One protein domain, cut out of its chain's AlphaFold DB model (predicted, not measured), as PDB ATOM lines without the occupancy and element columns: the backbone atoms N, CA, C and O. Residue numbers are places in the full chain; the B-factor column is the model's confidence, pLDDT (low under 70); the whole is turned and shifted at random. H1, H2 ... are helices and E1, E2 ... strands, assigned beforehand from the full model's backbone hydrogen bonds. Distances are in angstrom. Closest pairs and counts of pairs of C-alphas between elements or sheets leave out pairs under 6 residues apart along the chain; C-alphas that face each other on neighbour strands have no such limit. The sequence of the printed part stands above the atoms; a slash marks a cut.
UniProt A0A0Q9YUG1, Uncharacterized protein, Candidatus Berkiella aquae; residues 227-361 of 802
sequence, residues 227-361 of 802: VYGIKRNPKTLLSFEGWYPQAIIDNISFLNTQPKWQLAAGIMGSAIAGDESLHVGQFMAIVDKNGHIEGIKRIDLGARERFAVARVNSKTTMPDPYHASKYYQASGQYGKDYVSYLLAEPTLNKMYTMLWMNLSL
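What this domain is: This is residues 227 to 361 of the 802 residues of an uncharacterized protein of Candidatus Berkiella aquae (UniProt A0A0Q9YUG1). The long helix H3 lies between a two-stranded hairpin, E1 and E2, along one side and helix H7, which crosses its other side at a steep tilt. Short helices H1, H2 and H6 gather next to this core, while H4 and H5 lie at a looser end where residues 312 to 318 stick out. The printed part has 135 residues with seven named helices and two named strands, in the order H1 H2 H3 E1 E2 H4 H5 H6 H7; the sheet, E1 - E2, is antiparallel and the class is mostly helix. It is compact, with a radius of gyration of the C-alphas of 14.8 A and spans of 49 by 41 by 24 A.

Where its parts are: After residues 227 to 239, H1 (240 to 243) begins at C-alpha 240 (39.561, -20.682, 1.531). H2 is 245 to 253 and H3 257 to 273, 24.3 A long. E1 is 283 to 287 and E2 293 to 298, 14.0 A. H4 is 308 to 312, H5 327 to 330, H6 338 to 342. H7 is 346 to 359, 20.2 A, ending at C-alpha 359 (29.637, -31.010, 29.821).

How they stand to each other: H3 and H7 touch, closest C-alphas Ala 264 and Tyr 352 at 4.9 A, the same way at a steep tilt of 57 degrees. H3 comes closest to E2 at the C-alphas of Pro 259 and Gly 295, 4.5 A. Hairpin E1 and E2 has N 284 and O 297 within hydrogen-bond range, 2.8 A. H6 touches H2, closest C-alphas Tyr 341 and Pro 245, 5.8 A. H4 and H7 are apart. Every O i to N i+4 pair is within range in H2, H3, H4, H6 and H7; H1 and H5 are too short for one.

The domain as a whole: The C-alphas of Lys 289 and Lys 315 are farthest apart, 50.8 A. The printed part has no cut. The link H4 to H5 is long, 14 residues. Mean pLDDT of the printed part is 77.7; residues 234 to 237, 276 and 306 to 335 are under 70.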
ATOM      1  N   VAL A 227      36.343 -11.790   7.283       81.19
ATOM      2  CA  VAL A 227      37.665 -12.431   7.352       81.19
ATOM      3  C   VAL A 227      38.447 -12.229   6.053       81.19
ATOM      4  O   VAL A 227      39.620 -11.871   6.092       81.19
ATOM      5  N   TYR A 228      37.818 -12.448   4.895       76.12
ATOM      6  CA  TYR A 228      38.501 -12.459   3.595       76.12
ATOM      7  C   TYR A 228      38.268 -11.193   2.761       76.12
ATOM      8  O   TYR A 228      38.860 -11.046   1.692       76.12
ATOM      9  N   GLY A 229      37.374 -10.295   3.188       73.75
ATOM     10  CA  GLY A 229      36.945  -9.129   2.405       73.75
ATOM     11  C   GLY A 229      35.999  -9.463   1.246       73.75
ATOM     12  O   GLY A 229      35.507  -8.559   0.571       73.75
ATOM     13  N   ILE A 230      35.733 -10.749   1.002       75.31
ATOM     14  CA  ILE A 230      34.850 -11.249  -0.051       75.31
ATOM     15  C   ILE A 230      34.064 -12.457   0.446       75.31
ATOM     16  O   ILE A 230      34.551 -13.247   1.253       75.31
ATOM     17  N   LYS A 231      32.861 -12.645  -0.098       77.75
ATOM     18  CA  LYS A 231      32.088 -13.862   0.142       77.75
ATOM     19  C   LYS A 231      32.778 -15.038  -0.534       77.75
ATOM     20  O   LYS A 231      33.111 -14.965  -1.721       77.75
ATOM     21  N   ARG A 232      32.962 -16.138   0.191       72.88
ATOM     22  CA  ARG A 232      33.656 -17.310  -0.345       72.88
ATOM     23  C   ARG A 232      32.916 -17.893  -1.554       72.88
ATOM     24  O   ARG A 232      31.680 -17.867  -1.634       72.88
ATOM     25  N   ASN A 233      33.664 -18.519  -2.458       72.88
ATOM     26  CA  ASN A 233      33.074 -19.331  -3.518       72.88
ATOM     27  C   ASN A 233      32.925 -20.789  -3.033       72.88
ATOM     28  O   ASN A 233      33.935 -21.462  -2.842       72.88
ATOM     29  N   PRO A 234      31.700 -21.320  -2.862       66.00
ATOM     30  CA  PRO A 234      31.495 -22.672  -2.336       66.00
ATOM     31  C   PRO A 234      31.953 -23.792  -3.290       66.00
ATOM     32  O   PRO A 234      32.043 -24.943  -2.867       66.00
ATOM     33  N   LYS A 235      32.235 -23.485  -4.568       68.25
ATOM     34  CA  LYS A 235      32.615 -24.471  -5.598       68.25
ATOM     35  C   LYS A 235      34.128 -24.705  -5.719       68.25
ATOM     36  O   LYS A 235      34.559 -25.358  -6.666       68.25
ATOM     37  N   THR A 236      34.951 -24.179  -4.812       66.62
ATOM     38  CA  THR A 236      36.403 -24.386  -4.885       66.62
ATOM     39  C   THR A 236      36.816 -25.774  -4.382       66.62
ATOM     40  O   THR A 236      36.294 -26.288  -3.389       66.62
ATOM     41  N   LEU A 237      37.772 -26.394  -5.087       69.62
ATOM     42  CA  LEU A 237      38.385 -27.671  -4.688       69.62
ATOM     43  C   LEU A 237      39.329 -27.505  -3.490       69.62
ATOM     44  O   LEU A 237      39.434 -28.404  -2.658       69.62
ATOM     45  N   LEU A 238      39.994 -26.350  -3.408       71.19
ATOM     46  CA  LEU A 238      40.796 -25.926  -2.265       71.19
ATOM     47  C   LEU A 238      39.928 -25.053  -1.353       71.19
ATOM     48  O   LEU A 238      39.206 -24.176  -1.840       71.19
ATOM     49  N   SER A 239      39.975 -25.292  -0.047       76.44
ATOM     50  CA  SER A 239      39.289 -24.441   0.927       76.44
ATOM     51  C   SER A 239      39.903 -23.039   0.973       76.44
ATOM     52  O   SER A 239      41.112 -22.871   0.817       76.44
ATOM     53  N   PHE A 240      39.070 -22.030   1.232       76.62
ATOM     54  CA  PHE A 240      39.561 -20.682   1.531       76.62
ATOM     55  C   PHE A 240      40.350 -20.685   2.842       76.62
ATOM     56  O   PHE A 240      41.370 -20.018   2.955       76.62
ATOM     57  N   GLU A 241      39.928 -21.506   3.800       80.50
ATOM     58  CA  GLU A 241      40.555 -21.626   5.108       80.50
ATOM     59  C   GLU A 241      42.006 -22.115   5.013       80.50
ATOM     60  O   GLU A 241      42.873 -21.626   5.731       80.50
ATOM     61  N   GLY A 242      42.299 -23.012   4.066       76.56
ATOM     62  CA  GLY A 242      43.663 -23.458   3.794       76.56
ATOM     63  C   GLY A 242      44.521 -22.423   3.067       76.56
ATOM     64  O   GLY A 242      45.739 -22.444   3.219       76.56
ATOM     65  N   TRP A 243      43.911 -21.513   2.302       75.31
ATOM     66  CA  TRP A 243      44.612 -20.413   1.627       75.31
ATOM     67  C   TRP A 243      44.892 -19.233   2.558       75.31
ATOM     68  O   TRP A 243      45.900 -18.550   2.393       75.31
ATOM     69  N   TYR A 244      44.014 -19.004   3.535       76.19
ATOM     70  CA  TYR A 244      44.039 -17.830   4.406       76.19
ATOM     71  C   TYR A 244      43.984 -18.180   5.908       76.19
ATOM     72  O   TYR A 244      43.211 -17.562   6.645       76.19
ATOM     73  N   PRO A 245      44.804 -19.126   6.410       80.19
ATOM     74  CA  PRO A 245      44.745 -19.545   7.810       80.19
ATOM     75  C   PRO A 245      45.075 -18.396   8.771       80.19
ATOM     76  O   PRO A 245      44.418 -18.242   9.796       80.19
ATOM     77  N   GLN A 246      46.043 -17.543   8.417       78.19
ATOM     78  CA  GLN A 246      46.429 -16.410   9.258       78.19
ATOM     79  C   GLN A 246      45.309 -15.371   9.368       78.19
ATOM     80  O   GLN A 246      45.058 -14.875  10.458       78.19
ATOM     81  N   ALA A 247      44.575 -15.101   8.282       79.81
ATOM     82  CA  ALA A 247      43.458 -14.157   8.314       79.81
ATOM     83  C   ALA A 247      42.356 -14.613   9.284       79.81
ATOM     84  O   ALA A 247      41.763 -13.786   9.970       79.81
ATOM     85  N   ILE A 248      42.110 -15.925   9.377       85.62
ATOM     86  CA  ILE A 248      41.171 -16.505  10.346       85.62
ATOM     87  C   ILE A 248      41.679 -16.290  11.770       85.62
ATOM     88  O   ILE A 248      40.938 -15.771  12.603       85.62
ATOM     89  N   ILE A 249      42.932 -16.668  12.041       84.62
ATOM     90  CA  ILE A 249      43.547 -16.541  13.370       84.62
ATOM     91  C   ILE A 249      43.536 -15.081  13.824       84.62
ATOM     92  O   ILE A 249      43.127 -14.798  14.950       84.62
ATOM     93  N   ASP A 250      43.921 -14.155  12.948       79.06
ATOM     94  CA  ASP A 250      43.922 -12.722  13.230       79.06
ATOM     95  C   ASP A 250      42.494 -12.246  13.533       79.06
ATOM     96  O   ASP A 250      42.251 -11.634  14.572       79.06
ATOM     97  N   ASN A 251      41.510 -12.604  12.698       84.75
ATOM     98  CA  ASN A 251      40.122 -12.185  12.905       84.75
ATOM     99  C   ASN A 251      39.525 -12.720  14.217       84.75
ATOM    100  O   ASN A 251      38.824 -11.976  14.902       84.75
ATOM    101  N   ILE A 252      39.835 -13.968  14.593       89.56
ATOM    102  CA  ILE A 252      39.441 -14.561  15.883       89.56
ATOM    103  C   ILE A 252      40.153 -13.868  17.045       89.56
ATOM    104  O   ILE A 252      39.528 -13.600  18.073       89.56
ATOM    105  N   SER A 253      41.441 -13.559  16.893       82.56
ATOM    106  CA  SER A 253      42.230 -12.857  17.911       82.56
ATOM    107  C   SER A 253      41.630 -11.488  18.220       82.56
ATOM    108  O   SER A 253      41.548 -11.112  19.386       82.56
ATOM    109  N   PHE A 254      41.094 -10.813  17.199       76.94
ATOM    110  CA  PHE A 254      40.379  -9.553  17.356       76.94
ATOM    111  C   PHE A 254      38.985  -9.702  17.980       76.94
ATOM    112  O   PHE A 254      38.346  -8.690  18.235       76.94
ATOM    113  N   LEU A 255      38.411 -10.889  18.174       84.88
ATOM    114  CA  LEU A 255      37.074 -10.992  18.772       84.88
ATOM    115  C   LEU A 255      37.099 -10.664  20.265       84.88
ATOM    116  O   LEU A 255      37.910 -11.211  21.014       84.88
ATOM    117  N   ASN A 256      36.124  -9.865  20.703       81.19
ATOM    118  CA  ASN A 256      35.841  -9.695  22.124       81.19
ATOM    119  C   ASN A 256      35.442 -11.042  22.749       81.19
ATOM    120  O   ASN A 256      34.996 -11.975  22.069       81.19
ATOM    121  N   THR A 257      35.557 -11.127  24.073       82.62
ATOM    122  CA  THR A 257      35.331 -12.362  24.836       82.62
ATOM    123  C   THR A 257      33.983 -13.018  24.549       82.62
ATOM    124  O   THR A 257      33.927 -14.225  24.315       82.62
ATOM    125  N   GLN A 258      32.892 -12.247  24.534       86.06
ATOM    126  CA  GLN A 258      31.552 -12.800  24.331       86.06
ATOM    127  C   GLN A 258      31.366 -13.408  22.921       86.06
ATOM    128  O   GLN A 258      31.006 -14.584  22.846       86.06
ATOM    129  N   PRO A 259      31.661 -12.702  21.808       90.69
ATOM    130  CA  PRO A 259      31.684 -13.312  20.475       90.69
ATOM    131  C   PRO A 259      32.588 -14.544  20.368       90.69
ATOM    132  O   PRO A 259      32.242 -15.495  19.668       90.69
ATOM    133  N   LYS A 260      33.731 -14.562  21.069       91.75
ATOM    134  CA  LYS A 260      34.652 -15.708  21.064       91.75
ATOM    135  C   LYS A 260      34.042 -16.936  21.754       91.75
ATOM    136  O   LYS A 260      34.122 -18.038  21.213       91.75
ATOM    137  N   TRP A 261      33.339 -16.752  22.875       91.75
ATOM    138  CA  TRP A 261      32.541 -17.816  23.496       91.75
ATOM    139  C   TRP A 261      31.412 -18.311  22.593       91.75
ATOM    140  O   TRP A 261      31.182 -19.517  22.508       91.75
ATOM    141  N   GLN A 262      30.727 -17.405  21.895       94.12
ATOM    142  CA  GLN A 262      29.675 -17.782  20.951       94.12
ATOM    143  C   GLN A 262      30.235 -18.583  19.769       94.12
ATOM    144  O   GLN A 262      29.646 -19.586  19.368       94.12
ATOM    145  N   LEU A 263      31.408 -18.204  19.256       95.38
ATOM    146  CA  LEU A 263      32.124 -18.966  18.238       95.38
ATOM    147  C   LEU A 263      32.507 -20.362  18.757       95.38
ATOM    148  O   LEU A 263      32.215 -21.350  18.085       95.38
ATOM    149  N   ALA A 264      33.071 -20.471  19.966       94.06
ATOM    150  CA  ALA A 264      33.401 -21.757  20.587       94.06
ATOM    151  C   ALA A 264      32.161 -22.654  20.753       94.06
ATOM    152  O   ALA A 264      32.198 -23.836  20.404       94.06
ATOM    153  N   ALA A 265      31.044 -22.088  21.221       93.56
ATOM    154  CA  ALA A 265      29.766 -22.784  21.348       93.56
ATOM    155  C   ALA A 265      29.196 -23.202  19.984       93.56
ATOM    156  O   ALA A 265      28.661 -24.299  19.851       93.56
ATOM    157  N   GLY A 266      29.360 -22.372  18.952       93.50
ATOM    158  CA  GLY A 266      28.979 -22.695  17.579       93.50
ATOM    159  C   GLY A 266      29.775 -23.862  16.988       93.50
ATOM    160  O   GLY A 266      29.202 -24.753  16.352       93.50
ATOM    161  N   ILE A 267      31.086 -23.896  17.248       91.75
ATOM    162  CA  ILE A 267      31.967 -25.011  16.877       91.75
ATOM    163  C   ILE A 267      31.546 -26.280  17.629       91.75
ATOM    164  O   ILE A 267      31.369 -27.328  17.008       91.75
ATOM    165  N   MET A 268      31.311 -26.183  18.943       90.94
ATOM    166  CA  MET A 268      30.842 -27.299  19.768       90.94
ATOM    167  C   MET A 268      29.489 -27.840  19.297       90.94
ATOM    168  O   MET A 268      29.356 -29.048  19.132       90.94
ATOM    169  N   GLY A 269      28.505 -26.981  19.019       90.69
ATOM    170  CA  GLY A 269      27.189 -27.392  18.522       90.69
ATOM    171  C   GLY A 269      27.272 -28.143  17.192       90.69
ATOM    172  O   GLY A 269      26.643 -29.186  17.027       90.69
ATOM    173  N   SER A 270      28.124 -27.675  16.278       88.75
ATOM    174  CA  SER A 270      28.383 -28.365  15.006       88.75
ATOM    175  C   SER A 270      29.054 -29.723  15.228       88.75
ATOM    176  O   SER A 270      28.669 -30.719  14.613       88.75
ATOM    177  N   ALA A 271      30.027 -29.783  16.145       85.81
ATOM    178  CA  ALA A 271      30.694 -31.022  16.515       85.81
ATOM    179  C   ALA A 271      29.716 -32.021  17.144       85.81
ATOM    180  O   ALA A 271      29.729 -33.175  16.745       85.81
ATOM    181  N   ILE A 272      28.830 -31.600  18.054       86.31
ATOM    182  CA  ILE A 272      27.793 -32.460  18.646       86.31
ATOM    183  C   ILE A 272      26.869 -33.004  17.558       86.31
ATOM    184  O   ILE A 272      26.683 -34.216  17.482       86.31
ATOM    185  N   ALA A 273      26.367 -32.131  16.679       85.44
ATOM    186  CA  ALA A 273      25.482 -32.519  15.587       85.44
ATOM    187  C   ALA A 273      26.166 -33.442  14.566       85.44
ATOM    188  O   ALA A 273      25.482 -34.146  13.842       85.44
ATOM    189  N   GLY A 274      27.500 -33.465  14.481       80.31
ATOM    190  CA  GLY A 274      28.194 -34.198  13.423       80.31
ATOM    191  C   GLY A 274      28.147 -33.473  12.080       80.31
ATOM    192  O   GLY A 274      28.199 -34.120  11.033       80.31
ATOM    193  N   ASP A 275      28.038 -32.140  12.102       81.00
ATOM    194  CA  ASP A 275      28.221 -31.309  10.917       81.00
ATOM    195  C   ASP A 275      29.714 -31.186  10.615       81.00
ATOM    196  O   ASP A 275      30.492 -30.543  11.324       81.00
ATOM    197  N   GLU A 276      30.127 -31.836   9.535       68.81
ATOM    198  CA  GLU A 276      31.526 -31.889   9.149       68.81
ATOM    199  C   GLU A 276      31.932 -30.831   8.135       68.81
ATOM    200  O   GLU A 276      33.084 -30.815   7.703       68.81
ATOM    201  N   SER A 277      31.007 -29.986   7.694       73.69
ATOM    202  CA  SER A 277      31.309 -28.906   6.760       73.69
ATOM    203  C   SER A 277      31.525 -27.575   7.482       73.69
ATOM    204  O   SER A 277      31.382 -26.544   6.841       73.69
ATOM    205  N   LEU A 278      31.887 -27.581   8.772       81.81
ATOM    206  CA  LEU A 278      32.016 -26.395   9.626       81.81
ATOM    207  C   LEU A 278      33.056 -25.374   9.137       81.81
ATOM    208  O   LEU A 278      34.199 -25.479   9.536       81.81
ATOM    209  N   HIS A 279      32.693 -24.353   8.368       83.75
ATOM    210  CA  HIS A 279      33.646 -23.364   7.827       83.75
ATOM    211  C   HIS A 279      33.281 -21.914   8.187       83.75
ATOM    212  O   HIS A 279      32.169 -21.645   8.632       83.75
ATOM    213  N   VAL A 280      34.159 -20.939   7.910       86.75
ATOM    214  CA  VAL A 280      33.950 -19.523   8.302       86.75
ATOM    215  C   VAL A 280      32.636 -18.956   7.742       86.75
ATOM    216  O   VAL A 280      31.890 -18.285   8.446       86.75
ATOM    217  N   GLY A 281      32.280 -19.311   6.501       84.94
ATOM    218  CA  GLY A 281      31.025 -18.870   5.867       84.94
ATOM    219  C   GLY A 281      29.729 -19.468   6.437       84.94
ATOM    220  O   GLY A 281      28.664 -19.185   5.905       84.94
ATOM    221  N   GLN A 282      29.799 -20.324   7.461       88.94
ATOM    222  CA  GLN A 282      28.634 -20.823   8.211       88.94
ATOM    223  C   GLN A 282      28.400 -20.019   9.494       88.94
ATOM    224  O   GLN A 282      27.574 -20.385  10.323       88.94
ATOM    225  N   PHE A 283      29.120 -18.918   9.679       92.81
ATOM    226  CA  PHE A 283      28.904 -18.007  10.786       92.81
ATOM    227  C   PHE A 283      28.404 -16.661  10.269       92.81
ATOM    228  O   PHE A 283      28.902 -16.126   9.279       92.81
ATOM    229  N   MET A 284      27.424 -16.110  10.975       93.75
ATOM    230  CA  MET A 284      26.953 -14.742  10.816       93.75
ATOM    231  C   MET A 284      27.500 -13.910  11.968       93.75
ATOM    232  O   MET A 284      27.258 -14.230  13.130       93.75
ATOM    233  N   ALA A 285      28.220 -12.843  11.649       93.50
ATOM    234  CA  ALA A 285      28.693 -11.866  12.614       93.50
ATOM    235  C   ALA A 285      27.690 -10.710  12.720       93.50
ATOM    236  O   ALA A 285      27.214 -10.200  11.708       93.50
ATOM    237  N   ILE A 286      27.372 -10.295  13.940       93.25
ATOM    238  CA  ILE A 286      26.621  -9.079  14.246       93.25
ATOM    239  C   ILE A 286      27.653  -7.980  14.470       93.25
ATOM    240  O   ILE A 286      28.492  -8.104  15.361       93.25
ATOM    241  N   VAL A 287      27.613  -6.955  13.627       88.12
ATOM    242  CA  VAL A 287      28.612  -5.889  13.575       88.12
ATOM    243  C   VAL A 287      27.959  -4.560  13.929       88.12
ATOM    244  O   VAL A 287      26.945  -4.221  13.322       88.12
ATOM    245  N   ASP A 288      28.524  -3.816  14.873       83.88
ATOM    246  CA  ASP A 288      28.042  -2.482  15.236       83.88
ATOM    247  C   ASP A 288      28.351  -1.431  14.147       83.88
ATOM    248  O   ASP A 288      28.966  -1.709  13.110       83.88
ATOM    249  N   LYS A 289      27.935  -0.185  14.389       76.19
ATOM    250  CA  LYS A 289      28.204   0.956  13.497       76.19
ATOM    251  C   LYS A 289      29.696   1.260  13.292       76.19
ATOM    252  O   LYS A 289      30.049   1.850  12.277       76.19
ATOM    253  N   ASN A 290      30.558   0.853  14.224       70.00
ATOM    254  CA  ASN A 290      32.002   1.075  14.179       70.00
ATOM    255  C   ASN A 290      32.752  -0.078  13.491       70.00
ATOM    256  O   ASN A 290      33.972  -0.020  13.345       70.00
ATOM    257  N   GLY A 291      32.051  -1.135  13.065       72.38
ATOM    258  CA  GLY A 291      32.678  -2.318  12.483       72.38
ATOM    259  C   GLY A 291      33.115  -3.366  13.515       72.38
ATOM    260  O   GLY A 291      33.765  -4.348  13.146       72.38
ATOM    261  N   HIS A 292      32.769  -3.204  14.796       79.31
ATOM    262  CA  HIS A 292      33.093  -4.157  15.856       79.31
ATOM    263  C   HIS A 292      32.109  -5.326  15.854       79.31
ATOM    264  O   HIS A 292      30.900  -5.150  15.761       79.31
ATOM    265  N   ILE A 293      32.627  -6.551  15.975       87.31
ATOM    266  CA  ILE A 293      31.796  -7.756  16.062       87.31
ATOM    267  C   ILE A 293      31.289  -7.896  17.503       87.31
ATOM    268  O   ILE A 293      32.061  -8.248  18.394       87.31
ATOM    269  N   GLU A 294      30.000  -7.642  17.716       87.06
ATOM    270  CA  GLU A 294      29.309  -7.754  19.010       87.06
ATOM    271  C   GLU A 294      28.776  -9.166  19.271       87.06
ATOM    272  O   GLU A 294      28.570  -9.565  20.419       87.06
ATOM    273  N   GLY A 295      28.588  -9.952  18.210       91.38
ATOM    274  CA  GLY A 295      28.219 -11.351  18.345       91.38
ATOM    275  C   GLY A 295      28.485 -12.181  17.102       91.38
ATOM    276  O   GLY A 295      28.613 -11.657  16.000       91.38
ATOM    277  N   ILE A 296      28.563 -13.494  17.279       93.69
ATOM    278  CA  ILE A 296      28.711 -14.468  16.197       93.69
ATOM    279  C   ILE A 296      27.698 -15.587  16.403       93.69
ATOM    280  O   ILE A 296      27.550 -16.109  17.503       93.69
ATOM    281  N   LYS A 297      26.999 -15.973  15.335       94.38
ATOM    282  CA  LYS A 297      26.048 -17.084  15.352       94.38
ATOM    283  C   LYS A 297      26.362 -18.091  14.266       94.38
ATOM    284  O   LYS A 297      26.547 -17.729  13.108       94.38
ATOM    285  N   ARG A 298      26.372 -19.364  14.638       93.38
ATOM    286  CA  ARG A 298      26.460 -20.494  13.719       93.38
ATOM    287  C   ARG A 298      25.120 -20.680  12.996       93.38
ATOM    288  O   ARG A 298      24.092 -20.729  13.656       93.38
ATOM    289  N   ILE A 299      25.131 -20.798  11.668       89.44
ATOM    290  CA  ILE A 299      23.949 -20.976  10.802       89.44
ATOM    291  C   ILE A 299      24.114 -22.190   9.883       89.44
ATOM    292  O   ILE A 299      25.244 -22.489   9.514       89.44
ATOM    293  N   ASP A 300      23.018 -22.845   9.493       80.44
ATOM    294  CA  ASP A 300      22.957 -23.980   8.545       80.44
ATOM    295  C   ASP A 300      23.711 -25.252   8.991       80.44
ATOM    296  O   ASP A 300      24.924 -25.373   8.817       80.44
ATOM    297  N   LEU A 301      22.996 -26.230   9.556       82.75
ATOM    298  CA  LEU A 301      23.554 -27.501  10.063       82.75
ATOM    299  C   LEU A 301      23.356 -28.682   9.087       82.75
ATOM    300  O   LEU A 301      23.465 -29.845   9.475       82.75
ATOM    301  N   GLY A 302      23.044 -28.394   7.819       70.75
ATOM    302  CA  GLY A 302      22.568 -29.382   6.844       70.75
ATOM    303  C   GLY A 302      23.580 -30.420   6.368       70.75
ATOM    304  O   GLY A 302      23.192 -31.453   5.838       70.75
ATOM    305  N   ALA A 303      24.882 -30.230   6.596       70.31
ATOM    306  CA  ALA A 303      25.909 -31.195   6.181       70.31
ATOM    307  C   ALA A 303      26.165 -32.311   7.218       70.31
ATOM    308  O   ALA A 303      27.270 -32.863   7.301       70.31
ATOM    309  N   ARG A 304      25.140 -32.648   8.004       77.38
ATOM    310  CA  ARG A 304      25.198 -33.622   9.094       77.38
ATOM    311  C   ARG A 304      25.533 -35.031   8.592       77.38
ATOM    312  O   ARG A 304      25.038 -35.477   7.563       77.38
ATOM    313  N   GLU A 305      26.394 -35.738   9.320       70.25
ATOM    314  CA  GLU A 305      26.798 -37.137   9.083       70.25
ATOM    315  C   GLU A 305      27.529 -37.462   7.767       70.25
ATOM    316  O   GLU A 305      27.931 -38.610   7.568       70.25
ATOM    317  N   ARG A 306      27.800 -36.475   6.899       65.56
ATOM    318  CA  ARG A 306      28.341 -36.684   5.539       65.56
ATOM    319  C   ARG A 306      29.590 -37.580   5.466       65.56
ATOM    320  O   ARG A 306      29.681 -38.394   4.546       65.56
ATOM    321  N   PHE A 307      30.533 -37.452   6.404       65.12
ATOM    322  CA  PHE A 307      31.632 -38.408   6.634       65.12
ATOM    323  C   PHE A 307      31.887 -38.701   8.130       65.12
ATOM    324  O   PHE A 307      32.907 -39.317   8.469       65.12
ATOM    325  N   ALA A 308      30.976 -38.314   9.032       60.34
ATOM    326  CA  ALA A 308      31.188 -38.447  10.480       60.34
ATOM    327  C   ALA A 308      31.148 -39.912  10.921       60.34
ATOM    328  O   ALA A 308      31.970 -40.345  11.732       60.34
ATOM    329  N   VAL A 309      30.296 -40.709  10.274       59.44
ATOM    330  CA  VAL A 309      30.235 -42.175  10.401       59.44
ATOM    331  C   VAL A 309      31.600 -42.825  10.159       59.44
ATOM    332  O   VAL A 309      31.975 -43.792  10.827       59.44
ATOM    333  N   ALA A 310      32.384 -42.284   9.223       58.06
ATOM    334  CA  ALA A 310      33.682 -42.838   8.869       58.06
ATOM    335  C   ALA A 310      34.747 -42.609   9.961       58.06
ATOM    336  O   ALA A 310      35.668 -43.417  10.090       58.06
ATOM    337  N   ARG A 311      34.597 -41.567  10.798       55.88
ATOM    338  CA  ARG A 311      35.447 -41.349  11.984       55.88
ATOM    339  C   ARG A 311      35.079 -42.300  13.120       55.88
ATOM    340  O   ARG A 311      35.961 -42.931  13.702       55.88
ATOM    341  N   VAL A 312      33.778 -42.440  13.386       54.56
ATOM    342  CA  VAL A 312      33.229 -43.243  14.496       54.56
ATOM    343  C   VAL A 312      33.535 -44.739  14.331       54.56
ATOM    344  O   VAL A 312      33.780 -45.433  15.314       54.56
ATOM    345  N   ASN A 313      33.600 -45.240  13.094       48.22
ATOM    346  CA  ASN A 313      33.876 -46.653  12.805       48.22
ATOM    347  C   ASN A 313      35.369 -47.032  12.783       48.22
ATOM    348  O   ASN A 313      35.710 -48.204  12.587       48.22
ATOM    349  N   SER A 314      36.287 -46.080  12.978       48.62
ATOM    350  CA  SER A 314      37.712 -46.395  13.085       48.62
ATOM    351  C   SER A 314      38.044 -46.831  14.519       48.62
ATOM    352  O   SER A 314      38.197 -46.015  15.418       48.62
ATOM    353  N   LYS A 315      38.189 -48.144  14.752       41.69
ATOM    354  CA  LYS A 315      38.598 -48.715  16.058       41.69
ATOM    355  C   LYS A 315      39.960 -48.205  16.579       41.69
ATOM    356  O   LYS A 315      40.360 -48.565  17.678       41.69
ATOM    357  N   THR A 316      40.692 -47.421  15.789       37.56
ATOM    358  CA  THR A 316      42.098 -47.056  16.013       37.56
ATOM    359  C   THR A 316      42.344 -45.566  16.230       37.56
ATOM    360  O   THR A 316      43.468 -45.190  16.542       37.56
ATOM    361  N   THR A 317      41.336 -44.710  16.098       44.94
ATOM    362  CA  THR A 317      41.508 -43.261  16.260       44.94
ATOM    363  C   THR A 317      40.293 -42.717  16.983       44.94
ATOM    364  O   THR A 317      39.187 -42.774  16.453       44.94
ATOM    365  N   MET A 318      40.490 -42.211  18.207       45.28
ATOM    366  CA  MET A 318      39.485 -41.355  18.841       45.28
ATOM    367  C   MET A 318      39.068 -40.279  17.825       45.28
ATOM    368  O   MET A 318      39.957 -39.791  17.119       45.28
ATOM    369  N   PRO A 319      37.771 -39.935  17.691       53.09
ATOM    370  CA  PRO A 319      37.355 -38.799  16.882       53.09
ATOM    371  C   PRO A 319      38.203 -37.604  17.292       53.09
ATOM    372  O   PRO A 319      38.194 -37.186  18.447       53.09
ATOM    373  N   ASP A 320      39.011 -37.153  16.343       56.72
ATOM    374  CA  ASP A 320      39.916 -36.047  16.545       56.72
ATOM    375  C   ASP A 320      39.073 -34.771  16.662       56.72
ATOM    376  O   ASP A 320      38.435 -34.381  15.675       56.72
ATOM    377  N   PRO A 321      38.989 -34.159  17.857       52.47
ATOM    378  CA  PRO A 321      38.099 -33.031  18.106       52.47
ATOM    379  C   PRO A 321      38.546 -31.756  17.382       52.47
ATOM    380  O   PRO A 321      37.786 -30.786  17.356       52.47
ATOM    381  N   TYR A 322      39.767 -31.756  16.836       61.59
ATOM    382  CA  TYR A 322      40.418 -30.596  16.239       61.59
ATOM    383  C   TYR A 322      40.452 -30.639  14.721       61.59
ATOM    384  O   TYR A 322      40.773 -29.625  14.109       61.59
ATOM    385  N   HIS A 323      40.101 -31.771  14.112       67.88
ATOM    386  CA  HIS A 323      40.280 -31.981  12.684       67.88
ATOM    387  C   HIS A 323      38.977 -32.409  11.997       67.88
ATOM    388  O   HIS A 323      38.138 -33.098  12.577       67.88
ATOM    389  N   ALA A 324      38.779 -32.025  10.739       65.31
ATOM    390  CA  ALA A 324      37.728 -32.560   9.884       65.31
ATOM    391  C   ALA A 324      38.085 -33.970   9.378       65.31
ATOM    392  O   ALA A 324      39.205 -34.464   9.502       65.31
ATOM    393  N   SER A 325      37.107 -34.646   8.779       62.94
ATOM    394  CA  SER A 325      37.293 -35.996   8.252       62.94
ATOM    395  C   SER A 325      38.348 -36.029   7.135       62.94
ATOM    396  O   SER A 325      38.224 -35.314   6.138       62.94
ATOM    397  N   LYS A 326      39.343 -36.930   7.230       68.00
ATOM    398  CA  LYS A 326      40.342 -37.168   6.158       68.00
ATOM    399  C   LYS A 326      39.695 -37.555   4.816       68.00
ATOM    400  O   LYS A 326      40.314 -37.419   3.762       68.00
ATOM    401  N   TYR A 327      38.434 -37.990   4.843       67.12
ATOM    402  CA  TYR A 327      37.641 -38.333   3.665       67.12
ATOM    403  C   TYR A 327      37.332 -37.135   2.753       67.12
ATOM    404  O   TYR A 327      37.110 -37.337   1.559       67.12
ATOM    405  N   TYR A 328      37.411 -35.891   3.245       68.50
ATOM    406  CA  TYR A 328      37.318 -34.716   2.371       68.50
ATOM    407  C   TYR A 328      38.430 -34.700   1.320       68.50
ATOM    408  O   TYR A 328      38.139 -34.562   0.130       68.50
ATOM    409  N   GLN A 329      39.675 -34.949   1.735       66.94
ATOM    410  CA  GLN A 329      40.813 -35.012   0.815       66.94
ATOM    411  C   GLN A 329      40.648 -36.159  -0.189       66.94
ATOM    412  O   GLN A 329      40.876 -35.971  -1.382       66.94
ATOM    413  N   ALA A 330      40.164 -37.321   0.267       66.81
ATOM    414  CA  ALA A 330      39.879 -38.463  -0.606       66.81
ATOM    415  C   ALA A 330      38.771 -38.175  -1.640       66.81
ATOM    416  O   ALA A 330      38.774 -38.757  -2.720       66.81
ATOM    417  N   SER A 331      37.855 -37.246  -1.344       63.78
ATOM    418  CA  SER A 331      36.819 -36.777  -2.278       63.78
ATOM    419  C   SER A 331      37.289 -35.679  -3.247       63.78
ATOM    420  O   SER A 331      36.464 -35.073  -3.931       63.78
ATOM    421  N   GLY A 332      38.596 -35.388  -3.288       62.88
ATOM    422  CA  GLY A 332      39.181 -34.324  -4.113       62.88
ATOM    423  C   GLY A 332      38.993 -32.914  -3.544       62.88
ATOM    424  O   GLY A 332      39.215 -31.933  -4.249       62.88
ATOM    425  N   GLN A 333      38.569 -32.799  -2.282       67.69
ATOM    426  CA  GLN A 333      38.348 -31.526  -1.604       67.69
ATOM    427  C   GLN A 333      39.455 -31.289  -0.568       67.69
ATOM    428  O   GLN A 333      39.413 -31.808   0.550       67.69
ATOM    429  N   TYR A 334      40.469 -30.513  -0.941       66.50
ATOM    430  CA  TYR A 334      41.676 -30.325  -0.135       66.50
ATOM    431  C   TYR A 334      41.552 -29.129   0.815       66.50
ATOM    432  O   TYR A 334      40.876 -28.142   0.526       66.50
ATOM    433  N   GLY A 335      42.226 -29.220   1.965       63.25
ATOM    434  CA  GLY A 335      42.252 -28.149   2.966       63.25
ATOM    435  C   GLY A 335      40.938 -27.955   3.728       63.25
ATOM    436  O   GLY A 335      40.810 -26.992   4.469       63.25
ATOM    437  N   LYS A 336      39.944 -28.840   3.598       72.75
ATOM    438  CA  LYS A 336      38.657 -28.726   4.320       72.75
ATOM    439  C   LYS A 336      38.733 -29.114   5.798       72.75
ATOM    440  O   LYS A 336      37.748 -29.544   6.385       72.75
ATOM    441  N   ASP A 337      39.907 -28.944   6.394       70.44
ATOM    442  CA  ASP A 337      40.152 -29.132   7.815       70.44
ATOM    443  C   ASP A 337      39.758 -27.891   8.622       70.44
ATOM    444  O   ASP A 337      40.548 -27.255   9.313       70.44
ATOM    445  N   TYR A 338      38.514 -27.479   8.427       75.00
ATOM    446  CA  TYR A 338      38.057 -26.160   8.823       75.00
ATOM    447  C   TYR A 338      38.150 -25.914  10.334       75.00
ATOM    448  O   TYR A 338      38.488 -24.812  10.767       75.00
ATOM    449  N   VAL A 339      37.890 -26.956  11.131       78.94
ATOM    450  CA  VAL A 339      37.947 -26.901  12.594       78.94
ATOM    451  C   VAL A 339      39.362 -26.586  13.066       78.94
ATOM    452  O   VAL A 339      39.516 -25.769  13.968       78.94
ATOM    453  N   SER A 340      40.391 -27.146  12.423       81.06
ATOM    454  CA  SER A 340      41.781 -26.873  12.794       81.06
ATOM    455  C   SER A 340      42.167 -25.427  12.572       81.06
ATOM    456  O   SER A 340      42.871 -24.862  13.396       81.06
ATOM    457  N   TYR A 341      41.697 -24.810  11.485       84.31
ATOM    458  CA  TYR A 341      41.996 -23.404  11.222       84.31
ATOM    459  C   TYR A 341      41.306 -22.474  12.222       84.31
ATOM    460  O   TYR A 341      41.910 -21.498  12.653       84.31
ATOM    461  N   LEU A 342      40.073 -22.792  12.627       88.44
ATOM    462  CA  LEU A 342      39.374 -22.044  13.673       88.44
ATOM    463  C   LEU A 342      40.069 -22.227  15.032       88.44
ATOM    464  O   LEU A 342      40.414 -21.251  15.690       88.44
ATOM    465  N   LEU A 343      40.333 -23.472  15.435       88.44
ATOM    466  CA  LEU A 343      40.937 -23.816  16.728       88.44
ATOM    467  C   LEU A 343      42.469 -23.643  16.766       88.44
ATOM    468  O   LEU A 343      43.099 -24.001  17.761       88.44
ATOM    469  N   ALA A 344      43.074 -23.082  15.716       86.56
ATOM    470  CA  ALA A 344      44.472 -22.664  15.728       86.56
ATOM    471  C   ALA A 344      44.695 -21.425  16.614       86.56
ATOM    472  O   ALA A 344      45.811 -21.221  17.088       86.56
ATOM    473  N   GLU A 345      43.656 -20.615  16.864       88.75
ATOM    474  CA  GLU A 345      43.733 -19.527  17.844       88.75
ATOM    475  C   GLU A 345      43.673 -20.111  19.274       88.75
ATOM    476  O   GLU A 345      42.664 -20.734  19.635       88.75
ATOM    477  N   PRO A 346      44.725 -19.941  20.103       86.31
ATOM    478  CA  PRO A 346      44.839 -20.626  21.392       86.31
ATOM    479  C   PRO A 346      43.698 -20.328  22.368       86.31
ATOM    480  O   PRO A 346      43.204 -21.239  23.035       86.31
ATOM    481  N   THR A 347      43.239 -19.074  22.432       86.44
ATOM    482  CA  THR A 347      42.183 -18.661  23.368       86.44
ATOM    483  C   THR A 347      40.863 -19.338  23.018       86.44
ATOM    484  O   THR A 347      40.207 -19.910  23.892       86.44
ATOM    485  N   LEU A 348      40.484 -19.330  21.735       91.31
ATOM    486  CA  LEU A 348      39.288 -20.010  21.247       91.31
ATOM    487  C   LEU A 348      39.352 -21.522  21.498       91.31
ATOM    488  O   LEU A 348      38.373 -22.103  21.969       91.31
ATOM    489  N   ASN A 349      40.497 -22.157  21.231       90.00
ATOM    490  CA  ASN A 349      40.700 -23.581  21.505       90.00
ATOM    491  C   ASN A 349      40.509 -23.909  22.992       90.00
ATOM    492  O   ASN A 349      39.825 -24.872  23.357       90.00
ATOM    493  N   LYS A 350      41.049 -23.065  23.871       87.81
ATOM    494  CA  LYS A 350      40.887 -23.219  25.314       87.81
ATOM    495  C   LYS A 350      39.426 -23.084  25.740       87.81
ATOM    496  O   LYS A 350      38.932 -23.950  26.457       87.81
ATOM    497  N   MET A 351      38.711 -22.066  25.253       91.12
ATOM    498  CA  MET A 351      37.272 -21.887  25.508       91.12
ATOM    499  C   MET A 351      36.455 -23.093  25.029       91.12
ATOM    500  O   MET A 351      35.637 -23.631  25.773       91.12
ATOM    501  N   TYR A 352      36.727 -23.573  23.815       91.62
ATOM    502  CA  TYR A 352      36.119 -24.779  23.257       91.62
ATOM    503  C   TYR A 352      36.378 -26.017  24.130       91.62
ATOM    504  O   TYR A 352      35.457 -26.772  24.439       91.62
ATOM    505  N   THR A 353      37.613 -26.192  24.598       89.88
ATOM    506  CA  THR A 353      37.996 -27.282  25.507       89.88
ATOM    507  C   THR A 353      37.265 -27.178  26.850       89.88
ATOM    508  O   THR A 353      36.780 -28.185  27.369       89.88
ATOM    509  N   MET A 354      37.111 -25.968  27.398       89.06
ATOM    510  CA  MET A 354      36.385 -25.726  28.651       89.06
ATOM    511  C   MET A 354      34.892 -26.072  28.550       89.06
ATOM    512  O   MET A 354      34.344 -26.626  29.503       89.06
ATOM    513  N   LEU A 355      34.247 -25.828  27.401       89.94
ATOM    514  CA  LEU A 355      32.853 -26.239  27.173       89.94
ATOM    515  C   LEU A 355      32.686 -27.765  27.263       89.94
ATOM    516  O   LEU A 355      31.794 -28.256  27.955       89.94
ATOM    517  N   TRP A 356      33.580 -28.532  26.626       90.19
ATOM    518  CA  TRP A 356      33.566 -29.998  26.713       90.19
ATOM    519  C   TRP A 356      33.819 -30.510  28.127       90.19
ATOM    520  O   TRP A 356      33.191 -31.475  28.566       90.19
ATOM    521  N   MET A 357      34.726 -29.854  28.850       86.12
ATOM    522  CA  MET A 357      35.019 -30.201  30.233       86.12
ATOM    523  C   MET A 357      33.822 -30.002  31.148       86.12
ATOM    524  O   MET A 357      33.519 -30.888  31.945       86.12
ATOM    525  N   ASN A 358      33.110 -28.886  31.010       82.25
ATOM    526  CA  ASN A 358      31.923 -28.641  31.814       82.25
ATOM    527  C   ASN A 358      30.809 -29.652  31.495       82.25
ATOM    528  O   ASN A 358      30.186 -30.192  32.406       82.25
ATOM    529  N   LEU A 359      30.639 -30.020  30.219       85.19
ATOM    530  CA  LEU A 359      29.637 -31.010  29.821       85.19
ATOM    531  C   LEU A 359      29.832 -32.370  30.523       85.19
ATOM    532  O   LEU A 359      28.845 -33.056  30.801       85.19
ATOM    533  N   SER A 360      31.070 -32.725  30.900       81.50
ATOM    534  CA  SER A 360      31.391 -33.933  31.685       81.50
ATOM    535  C   SER A 360      30.685 -34.008  33.049       81.50
ATOM    536  O   SER A 360      30.553 -35.088  33.633       81.50
ATOM    537  N   LEU A 361      30.195 -32.874  33.555       79.44
ATOM    538  CA  LEU A 361      29.485 -32.779  34.826       79.44
ATOM    539  C   LEU A 361      28.025 -33.215  34.722       79.44
ATOM    540  O   LEU A 361      27.433 -33.602  35.737       79.44
TER     541      LEU A 361